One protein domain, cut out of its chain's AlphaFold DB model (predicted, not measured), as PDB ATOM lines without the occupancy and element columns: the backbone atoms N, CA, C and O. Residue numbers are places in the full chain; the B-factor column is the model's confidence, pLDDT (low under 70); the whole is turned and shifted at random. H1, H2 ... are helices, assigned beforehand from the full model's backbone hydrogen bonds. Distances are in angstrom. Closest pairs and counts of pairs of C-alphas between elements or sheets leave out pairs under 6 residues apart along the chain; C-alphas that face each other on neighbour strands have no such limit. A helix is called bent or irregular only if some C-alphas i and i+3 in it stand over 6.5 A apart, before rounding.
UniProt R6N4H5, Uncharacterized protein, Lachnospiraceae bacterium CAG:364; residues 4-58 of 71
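This is residues 4 to 58 of the 71 residues of an uncharacterized protein of Lachnospiraceae bacterium CAG:364 (UniProt R6N4H5). One long helix, H3, makes a straight shaft; H1 and H2 form a helical hairpin gathered near the first residues of H3, and past the last residues of H3 a link of 7 residues leads to a small helix, H4, that touches no other helix. Residues 36 to 58, the last part of H3 with the link, H4 and the tail after it, stick out as a free arm, and H3 and this arm make most of the length. The printed part has 55 residues, with four named helices in the order H1, H2, H3, H4 and no named strand, and the class is all helix. The whole is extended, with a radius of gyration of the C-alphas of 16.2 A, and the C-alphas span 46 by 18 by 17 A along their three main axes.

The longest helix, H3, holds 17 residues, Pro 26 to Ser 42, and measures 24.3 A from first to last C-alpha. It begins with C-alpha 26 at (54.241, 24.677, 0.704) and ends with C-alpha 42 at (44.163, 46.662, -1.259). Before it along the chain comes H2, residues 15 to 24, which is 14.1 A long. Before that comes H1, residues 4 to 12, which is 12.1 A long and begins with C-alpha 4 at (54.264, 32.261, -11.611). After H3 comes the shortest helix, H4, residues 50 to 55, 8.7 A from first to last C-alpha, which ends with C-alpha 55 at (29.987, 57.127, -11.272). No helix is bent or irregular.

H3 and H1 only just touch, with 3 pairs of C-alphas within 8 A, and H3 does so with residues 28 to 32 alone. Their closest C-alphas, those of Asn 7 and Cys 32, are 6.8 A apart. The two helices run the same way at a steep tilt of 67 degrees. H3 and H2 are close but not clearly touching, with 2 pairs of C-alphas within 8 A; the closest C-alphas are those of Ala 22 and Ala 29, at 5.7 A. H2 and H3 run opposite ways at a steep tilt of 63 degrees, and their centres are 16.2 A apart. H1 and H2 touch and form a helical hairpin, two successive helices that run opposite ways, here at a shallow tilt of 27 degrees. Their closest C-alphas, those of Ile 9 and Leu 18, are 6.0 A apart, and their centres are 10.7 A apart. H4 is apart from H1, from H2 and from H3. In H1, H2, H3 and H4 every backbone O of residue i and N of residue i+4 inside the helix are within hydrogen-bond range.

The two C-alphas farthest apart are those of Ala 24 and Asp 56, at 46.9 A, and the outline is a rod. The first and last printed C-alphas, those of Glu 4 and Gly 58, are 33.3 A apart. The links from H1 to H2 and from H2 to H3 are tight, with 2 residues and 1 residue between the helices. The link from H3 to H4 is short, with 7 residues. No link is long. Residues 11 to 16 stand free, and so do residues 36 to 58, of which 36 to 42 belong to H3 and 50 to 55 to H4. The printed part has no cut, and in the full chain of 71 residues it begins at residue 4 and ends at residue 58. The mean pLDDT of the printed part is 84.4; confidence is under 70 in residues 43 to 55 and 57 to 58. The mean pLDDT is 95 in H2 and 66 in H4.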
ATOM      1  N   GLU A   4      55.137  31.958 -10.472       94.94
ATOM      2  CA  GLU A   4      54.264  32.261 -11.611       94.94
ATOM      3  C   GLU A   4      53.505  31.015 -12.094       94.94
ATOM      4  O   GLU A   4      52.299  31.054 -12.325       94.94
ATOM      5  N   GLU A   5      54.203  29.879 -12.178       95.44
ATOM      6  CA  GLU A   5      53.604  28.585 -12.511       95.44
ATOM      7  C   GLU A   5      52.629  28.121 -11.425       95.44
ATOM      8  O   GLU A   5      51.542  27.641 -11.743       95.44
ATOM      9  N   PHE A   6      52.989  28.309 -10.151       96.25
ATOM     10  CA  PHE A   6      52.114  27.996  -9.022       96.25
ATOM     11  C   PHE A   6      50.832  28.842  -9.057       96.25
ATOM     12  O   PHE A   6      49.731  28.300  -8.990       96.25
ATOM     13  N   ASN A   7      50.955  30.159  -9.248       93.25
ATOM     14  CA  ASN A   7      49.814  31.073  -9.333       93.25
ATOM     15  C   ASN A   7      48.895  30.724 -10.514       93.25
ATOM     16  O   ASN A   7      47.675  30.784 -10.390       93.25
ATOM     17  N   ARG A   8      49.457  30.287 -11.649       95.25
ATOM     18  CA  ARG A   8      48.659  29.804 -12.784       95.25
ATOM     19  C   ARG A   8      47.812  28.583 -12.412       95.25
ATOM     20  O   ARG A   8      46.670  28.495 -12.855       95.25
ATOM     21  N   ILE A   9      48.353  27.654 -11.622       95.50
ATOM     22  CA  ILE A   9      47.614  26.474 -11.142       95.50
ATOM     23  C   ILE A   9      46.505  26.895 -10.173       95.50
ATOM     24  O   ILE A   9      45.396  26.391 -10.283       95.50
ATOM     25  N   VAL A  10      46.760  27.859  -9.285       91.69
ATOM     26  CA  VAL A  10      45.729  28.408  -8.383       91.69
ATOM     27  C   VAL A  10      44.561  29.021  -9.164       91.69
ATOM     28  O   VAL A  10      43.410  28.821  -8.795       91.69
ATOM     29  N   LEU A  11      44.844  29.749 -10.248       92.44
ATOM     30  CA  LEU A  11      43.823  30.467 -11.019       92.44
ATOM     31  C   LEU A  11      43.088  29.603 -12.052       92.44
ATOM     32  O   LEU A  11      41.945  29.900 -12.399       92.44
ATOM     33  N   HIS A  12      43.749  28.587 -12.607       94.75
ATOM     34  CA  HIS A  12      43.254  27.868 -13.788       94.75
ATOM     35  C   HIS A  12      43.384  26.345 -13.708       94.75
ATOM     36  O   HIS A  12      42.942  25.654 -14.626       94.75
ATOM     37  N   GLY A  13      44.038  25.823 -12.674       92.75
ATOM     38  CA  GLY A  13      44.212  24.392 -12.466       92.75
ATOM     39  C   GLY A  13      42.973  23.738 -11.867       92.75
ATOM     40  O   GLY A  13      42.037  24.392 -11.409       92.75
ATOM     41  N   THR A  14      42.978  22.411 -11.865       96.69
ATOM     42  CA  THR A  14      41.979  21.618 -11.144       96.69
ATOM     43  C   THR A  14      42.273  21.584  -9.643       96.69
ATOM     44  O   THR A  14      43.412  21.781  -9.215       96.69
ATOM     45  N   GLU A  15      41.265  21.263  -8.826       93.50
ATOM     46  CA  GLU A  15      41.453  21.089  -7.376       93.50
ATOM     47  C   GLU A  15      42.512  20.027  -7.042       93.50
ATOM     48  O   GLU A  15      43.311  20.220  -6.130       93.50
ATOM     49  N   ASP A  16      42.559  18.922  -7.795       96.75
ATOM     50  CA  ASP A  16      43.532  17.842  -7.581       96.75
ATOM     51  C   ASP A  16      44.965  18.280  -7.925       96.75
ATOM     52  O   ASP A  16      45.909  17.956  -7.200       96.75
ATOM     53  N   GLU A  17      45.140  19.063  -8.994       95.00
ATOM     54  CA  GLU A  17      46.432  19.667  -9.333       95.00
ATOM     55  C   GLU A  17      46.869  20.653  -8.255       95.00
ATOM     56  O   GLU A  17      47.981  20.533  -7.744       95.00
ATOM     57  N   LEU A  18      45.984  21.565  -7.842       94.50
ATOM     58  CA  LEU A  18      46.279  22.522  -6.781       94.50
ATOM     59  C   LEU A  18      46.652  21.811  -5.477       94.50
ATOM     60  O   LEU A  18      47.657  22.158  -4.861       94.50
ATOM     61  N   TYR A  19      45.899  20.786  -5.080       95.31
ATOM     62  CA  TYR A  19      46.164  20.020  -3.864       95.31
ATOM     63  C   TYR A  19      47.542  19.350  -3.900       95.31
ATOM     64  O   TYR A  19      48.344  19.497  -2.973       95.31
ATOM     65  N   LYS A  20      47.863  18.652  -4.996       96.69
ATOM     66  CA  LYS A  20      49.169  18.000  -5.172       96.69
ATOM     67  C   LYS A  20      50.309  19.012  -5.190       96.69
ATOM     68  O   LYS A  20      51.348  18.777  -4.577       96.69
ATOM     69  N   THR A  21      50.124  20.133  -5.879       95.44
ATOM     70  CA  THR A  21      51.144  21.171  -6.004       95.44
ATOM     71  C   THR A  21      51.362  21.914  -4.686       95.44
ATOM     72  O   THR A  21      52.510  22.146  -4.317       95.44
ATOM     73  N   ALA A  22      50.305  22.213  -3.931       94.69
ATOM     74  CA  ALA A  22      50.405  22.843  -2.616       94.69
ATOM     75  C   ALA A  22      51.134  21.952  -1.598       94.69
ATOM     76  O   ALA A  22      51.939  22.450  -0.815       94.69
ATOM     77  N   LEU A  23      50.912  20.631  -1.643       96.06
ATOM     78  CA  LEU A  23      51.657  19.678  -0.814       96.06
ATOM     79  C   LEU A  23      53.137  19.587  -1.202       96.06
ATOM     80  O   LEU A  23      53.989  19.428  -0.330       96.06
ATOM     81  N   ALA A  24      53.443  19.657  -2.498       96.56
ATOM     82  CA  ALA A  24      54.811  19.560  -2.997       96.56
ATOM     83  C   ALA A  24      55.631  20.847  -2.785       96.56
ATOM     84  O   ALA A  24      56.851  20.758  -2.661       96.56
ATOM     85  N   TYR A  25      54.974  22.014  -2.740       96.62
ATOM     86  CA  TYR A  25      55.607  23.339  -2.665       96.62
ATOM     87  C   TYR A  25      54.910  24.262  -1.641       96.62
ATOM     88  O   TYR A  25      54.306  25.276  -2.016       96.62
ATOM     89  N   PRO A  26      54.958  23.934  -0.336       95.12
ATOM     90  CA  PRO A  26      54.241  24.677   0.704       95.12
ATOM     91  C   PRO A  26      54.710  26.134   0.859       95.12
ATOM     92  O   PRO A  26      53.929  27.005   1.238       95.12
ATOM     93  N   GLU A  27      55.971  26.432   0.549       96.19
ATOM     94  CA  GLU A  27      56.514  27.790   0.566       96.19
ATOM     95  C   GLU A  27      55.888  28.686  -0.510       96.19
ATOM     96  O   GLU A  27      55.579  29.845  -0.230       96.19
ATOM     97  N   LEU A  28      55.637  28.147  -1.709       95.94
ATOM     98  CA  LEU A  28      54.973  28.877  -2.795       95.94
ATOM     99  C   LEU A  28      53.494  29.106  -2.473       95.94
ATOM    100  O   LEU A  28      52.961  30.178  -2.766       95.94
ATOM    101  N   ALA A  29      52.856  28.140  -1.805       94.00
ATOM    102  CA  ALA A  29      51.497  28.287  -1.294       94.00
ATOM    103  C   ALA A  29      51.403  29.413  -0.252       94.00
ATOM    104  O   ALA A  29      50.505  30.248  -0.325       94.00
ATOM    105  N   ALA A  30      52.360  29.490   0.678       94.38
ATOM    106  CA  ALA A  30      52.395  30.544   1.690       94.38
ATOM    107  C   ALA A  30      52.639  31.939   1.088       94.38
ATOM    108  O   ALA A  30      52.051  32.920   1.543       94.38
ATOM    109  N   VAL A  31      53.496  32.046   0.067       94.75
ATOM    110  CA  VAL A  31      53.707  33.306  -0.664       94.75
ATOM    111  C   VAL A  31      52.444  33.705  -1.426       94.75
ATOM    112  O   VAL A  31      52.030  34.857  -1.330       94.75
ATOM    113  N   CYS A  32      51.809  32.753  -2.115       92.94
ATOM    114  CA  CYS A  32      50.563  32.978  -2.843       92.94
ATOM    115  C   CYS A  32      49.453  33.481  -1.906       92.94
ATOM    116  O   CYS A  32      48.820  34.490  -2.194       92.94
ATOM    117  N   ALA A  33      49.287  32.845  -0.741       92.31
ATOM    118  CA  ALA A  33      48.303  33.247   0.263       92.31
ATOM    119  C   ALA A  33      48.514  34.693   0.740       92.31
ATOM    120  O   ALA A  33      47.570  35.474   0.749       92.31
ATOM    121  N   LYS A  34      49.757  35.087   1.049       93.31
ATOM    122  CA  LYS A  34      50.070  36.473   1.443       93.31
ATOM    123  C   LYS A  34      49.812  37.487   0.333       93.31
ATOM    124  O   LYS A  34      49.457  38.623   0.622       93.31
ATOM    125  N   GLN A  35      50.037  37.100  -0.921       89.19
ATOM    126  CA  GLN A  35      49.726  37.939  -2.078       89.19
ATOM    127  C   GLN A  35      48.220  38.147  -2.208       89.19
ATOM    128  O   GLN A  35      47.785  39.283  -2.319       89.19
ATOM    129  N   ILE A  36      47.436  37.075  -2.084       87.88
ATOM    130  CA  ILE A  36      45.972  37.148  -2.100       87.88
ATOM    131  C   ILE A  36      45.453  38.010  -0.941       87.88
ATOM    132  O   ILE A  36      44.591  38.853  -1.158       87.88
ATOM    133  N   GLU A  37      45.986  37.846   0.272       86.94
ATOM    134  CA  GLU A  37      45.627  38.684   1.426       86.94
ATOM    135  C   GLU A  37      45.943  40.164   1.179       86.94
ATOM    136  O   GLU A  37      45.089  41.017   1.396       86.94
ATOM    137  N   ALA A  38      47.139  40.475   0.671       86.00
ATOM    138  CA  ALA A  38      47.521  41.849   0.357       86.00
ATOM    139  C   ALA A  38      46.651  42.456  -0.755       86.00
ATOM    140  O   ALA A  38      46.285  43.630  -0.681       86.00
ATOM    141  N   ASP A  39      46.300  41.661  -1.767       83.06
ATOM    142  CA  ASP A  39      45.422  42.091  -2.850       83.06
ATOM    143  C   ASP A  39      44.014  42.373  -2.313       83.06
ATOM    144  O   ASP A  39      43.454  43.422  -2.627       83.06
ATOM    145  N   LEU A  40      43.479  41.510  -1.441       78.38
ATOM    146  CA  LEU A  40      42.194  41.709  -0.761       78.38
ATOM    147  C   LEU A  40      42.197  42.948   0.145       78.38
ATOM    148  O   LEU A  40      41.250  43.728   0.095       78.38
ATOM    149  N   ASP A  41      43.260  43.179   0.915       78.19
ATOM    150  CA  ASP A  41      43.406  44.383   1.747       78.19
ATOM    151  C   ASP A  41      43.521  45.664   0.906       78.19
ATOM    152  O   ASP A  41      43.135  46.751   1.342       78.19
ATOM    153  N   SER A  42      44.062  45.551  -0.310       75.25
ATOM    154  CA  SER A  42      44.163  46.662  -1.259       75.25
ATOM    155  C   SER A  42      42.860  46.935  -2.011       75.25
ATOM    156  O   SER A  42      42.708  48.010  -2.607       75.25
ATOM    157  N   MET A  43      41.914  45.987  -1.993       69.75
ATOM    158  CA  MET A  43      40.611  46.204  -2.596       69.75
ATOM    159  C   MET A  43      39.897  47.318  -1.831       69.75
ATOM    160  O   MET A  43      39.866  47.314  -0.597       69.75
ATOM    161  N   PRO A  44      39.317  48.301  -2.540       63.50
ATOM    162  CA  PRO A  44      38.502  49.299  -1.882       63.50
ATOM    163  C   PRO A  44      37.393  48.569  -1.128       63.50
ATOM    164  O   PRO A  44      36.626  47.805  -1.718       63.50
ATOM    165  N   THR A  45      37.321  48.799   0.180       59.59
ATOM    166  CA  THR A  45      36.175  48.386   0.981       59.59
ATOM    167  C   THR A  45      34.925  48.919   0.287       59.59
ATOM    168  O   THR A  45      34.898  50.075  -0.142       59.59
ATOM    169  N   LEU A  46      33.915  48.060   0.131       57.91
ATOM    170  CA  LEU A  46      32.567  48.453  -0.277       57.91
ATOM    171  C   LEU A  46      31.988  49.362   0.818       57.91
ATOM    172  O   LEU A  46      31.217  48.923   1.666       57.91
ATOM    173  N   ASP A  47      32.441  50.613   0.856       61.00
ATOM    174  CA  ASP A  47      31.821  51.681   1.627       61.00
ATOM    175  C   ASP A  47      30.705  52.320   0.789       61.00
ATOM    176  O   ASP A  47      30.664  52.182  -0.439       61.00
ATOM    177  N   GLU A  48      29.771  52.997   1.458       58.06
ATOM    178  CA  GLU A  48      28.581  53.607   0.845       58.06
ATOM    179  C   GLU A  48      28.901  54.561  -0.330       58.06
ATOM    180  O   GLU A  48      28.032  54.838  -1.154       58.06
ATOM    181  N   ASN A  49      30.148  55.019  -0.469       64.12
ATOM    182  CA  ASN A  49      30.604  55.931  -1.513       64.12
ATOM    183  C   ASN A  49      31.310  55.235  -2.686       64.12
ATOM    184  O   ASN A  49      31.718  55.919  -3.630       64.12
ATOM    185  N   LEU A  50      31.475  53.903  -2.681       67.00
ATOM    186  CA  LEU A  50      32.104  53.191  -3.802       67.00
ATOM    187  C   LEU A  50      31.324  53.405  -5.103       67.00
ATOM    188  O   LEU A  50      31.926  53.692  -6.136       67.00
ATOM    189  N   TYR A  51      29.993  53.337  -5.032       63.88
ATOM    190  CA  TYR A  51      29.120  53.608  -6.172       63.88
ATOM    191  C   TYR A  51      29.351  55.021  -6.726       63.88
ATOM    192  O   TYR A  51      29.598  55.182  -7.917       63.88
ATOM    193  N   GLN A  52      29.402  56.037  -5.857       65.62
ATOM    194  CA  GLN A  52      29.641  57.421  -6.272       65.62
ATOM    195  C   GLN A  52      31.022  57.604  -6.923       65.62
ATOM    196  O   GLN A  52      31.151  58.304  -7.920       65.62
ATOM    197  N   ARG A  53      32.058  56.917  -6.425       67.38
ATOM    198  CA  ARG A  53      33.405  56.942  -7.026       67.38
ATOM    199  C   ARG A  53      33.476  56.240  -8.386       67.38
ATOM    200  O   ARG A  53      34.337  56.598  -9.190       67.38
ATOM    201  N   LEU A  54      32.640  55.229  -8.622       66.00
ATOM    202  CA  LEU A  54      32.521  54.552  -9.919       66.00
ATOM    203  C   LEU A  54      31.796  55.444 -10.936       66.00
ATOM    204  O   LEU A  54      32.281  55.587 -12.059       66.00
ATOM    205  N   VAL A  55      30.725  56.113 -10.502       64.69
ATOM    206  CA  VAL A  55      29.987  57.127 -11.272       64.69
ATOM    207  C   VAL A  55      30.898  58.299 -11.658       64.69
ATOM    208  O   VAL A  55      31.038  58.619 -12.835       64.69
ATOM    209  N   ASP A  56      31.636  58.876 -10.704       75.50
ATOM    210  CA  ASP A  56      32.546  60.009 -10.953       75.50
ATOM    211  C   ASP A  56      33.679  59.680 -11.950       75.50
ATOM    212  O   ASP A  56      34.291  60.577 -12.535       75.50
ATOM    213  N   ARG A  57      33.988  58.391 -12.140       69.50
ATOM    214  CA  ARG A  57      35.002  57.901 -13.088       69.50
ATOM    215  C   ARG A  57      34.416  57.442 -14.426       69.50
ATOM    216  O   ARG A  57      35.195  57.040 -15.288       69.50
ATOM    217  N   GLY A  58      33.093  57.496 -14.610       63.94
ATOM    218  CA  GLY A  58      32.408  56.998 -15.809       63.94
ATOM    219  C   GLY A  58      32.523  55.480 -15.983       63.94
ATOM    220  O   GLY A  58      32.552  54.990 -17.108       63.94
TER     221      GLY A  58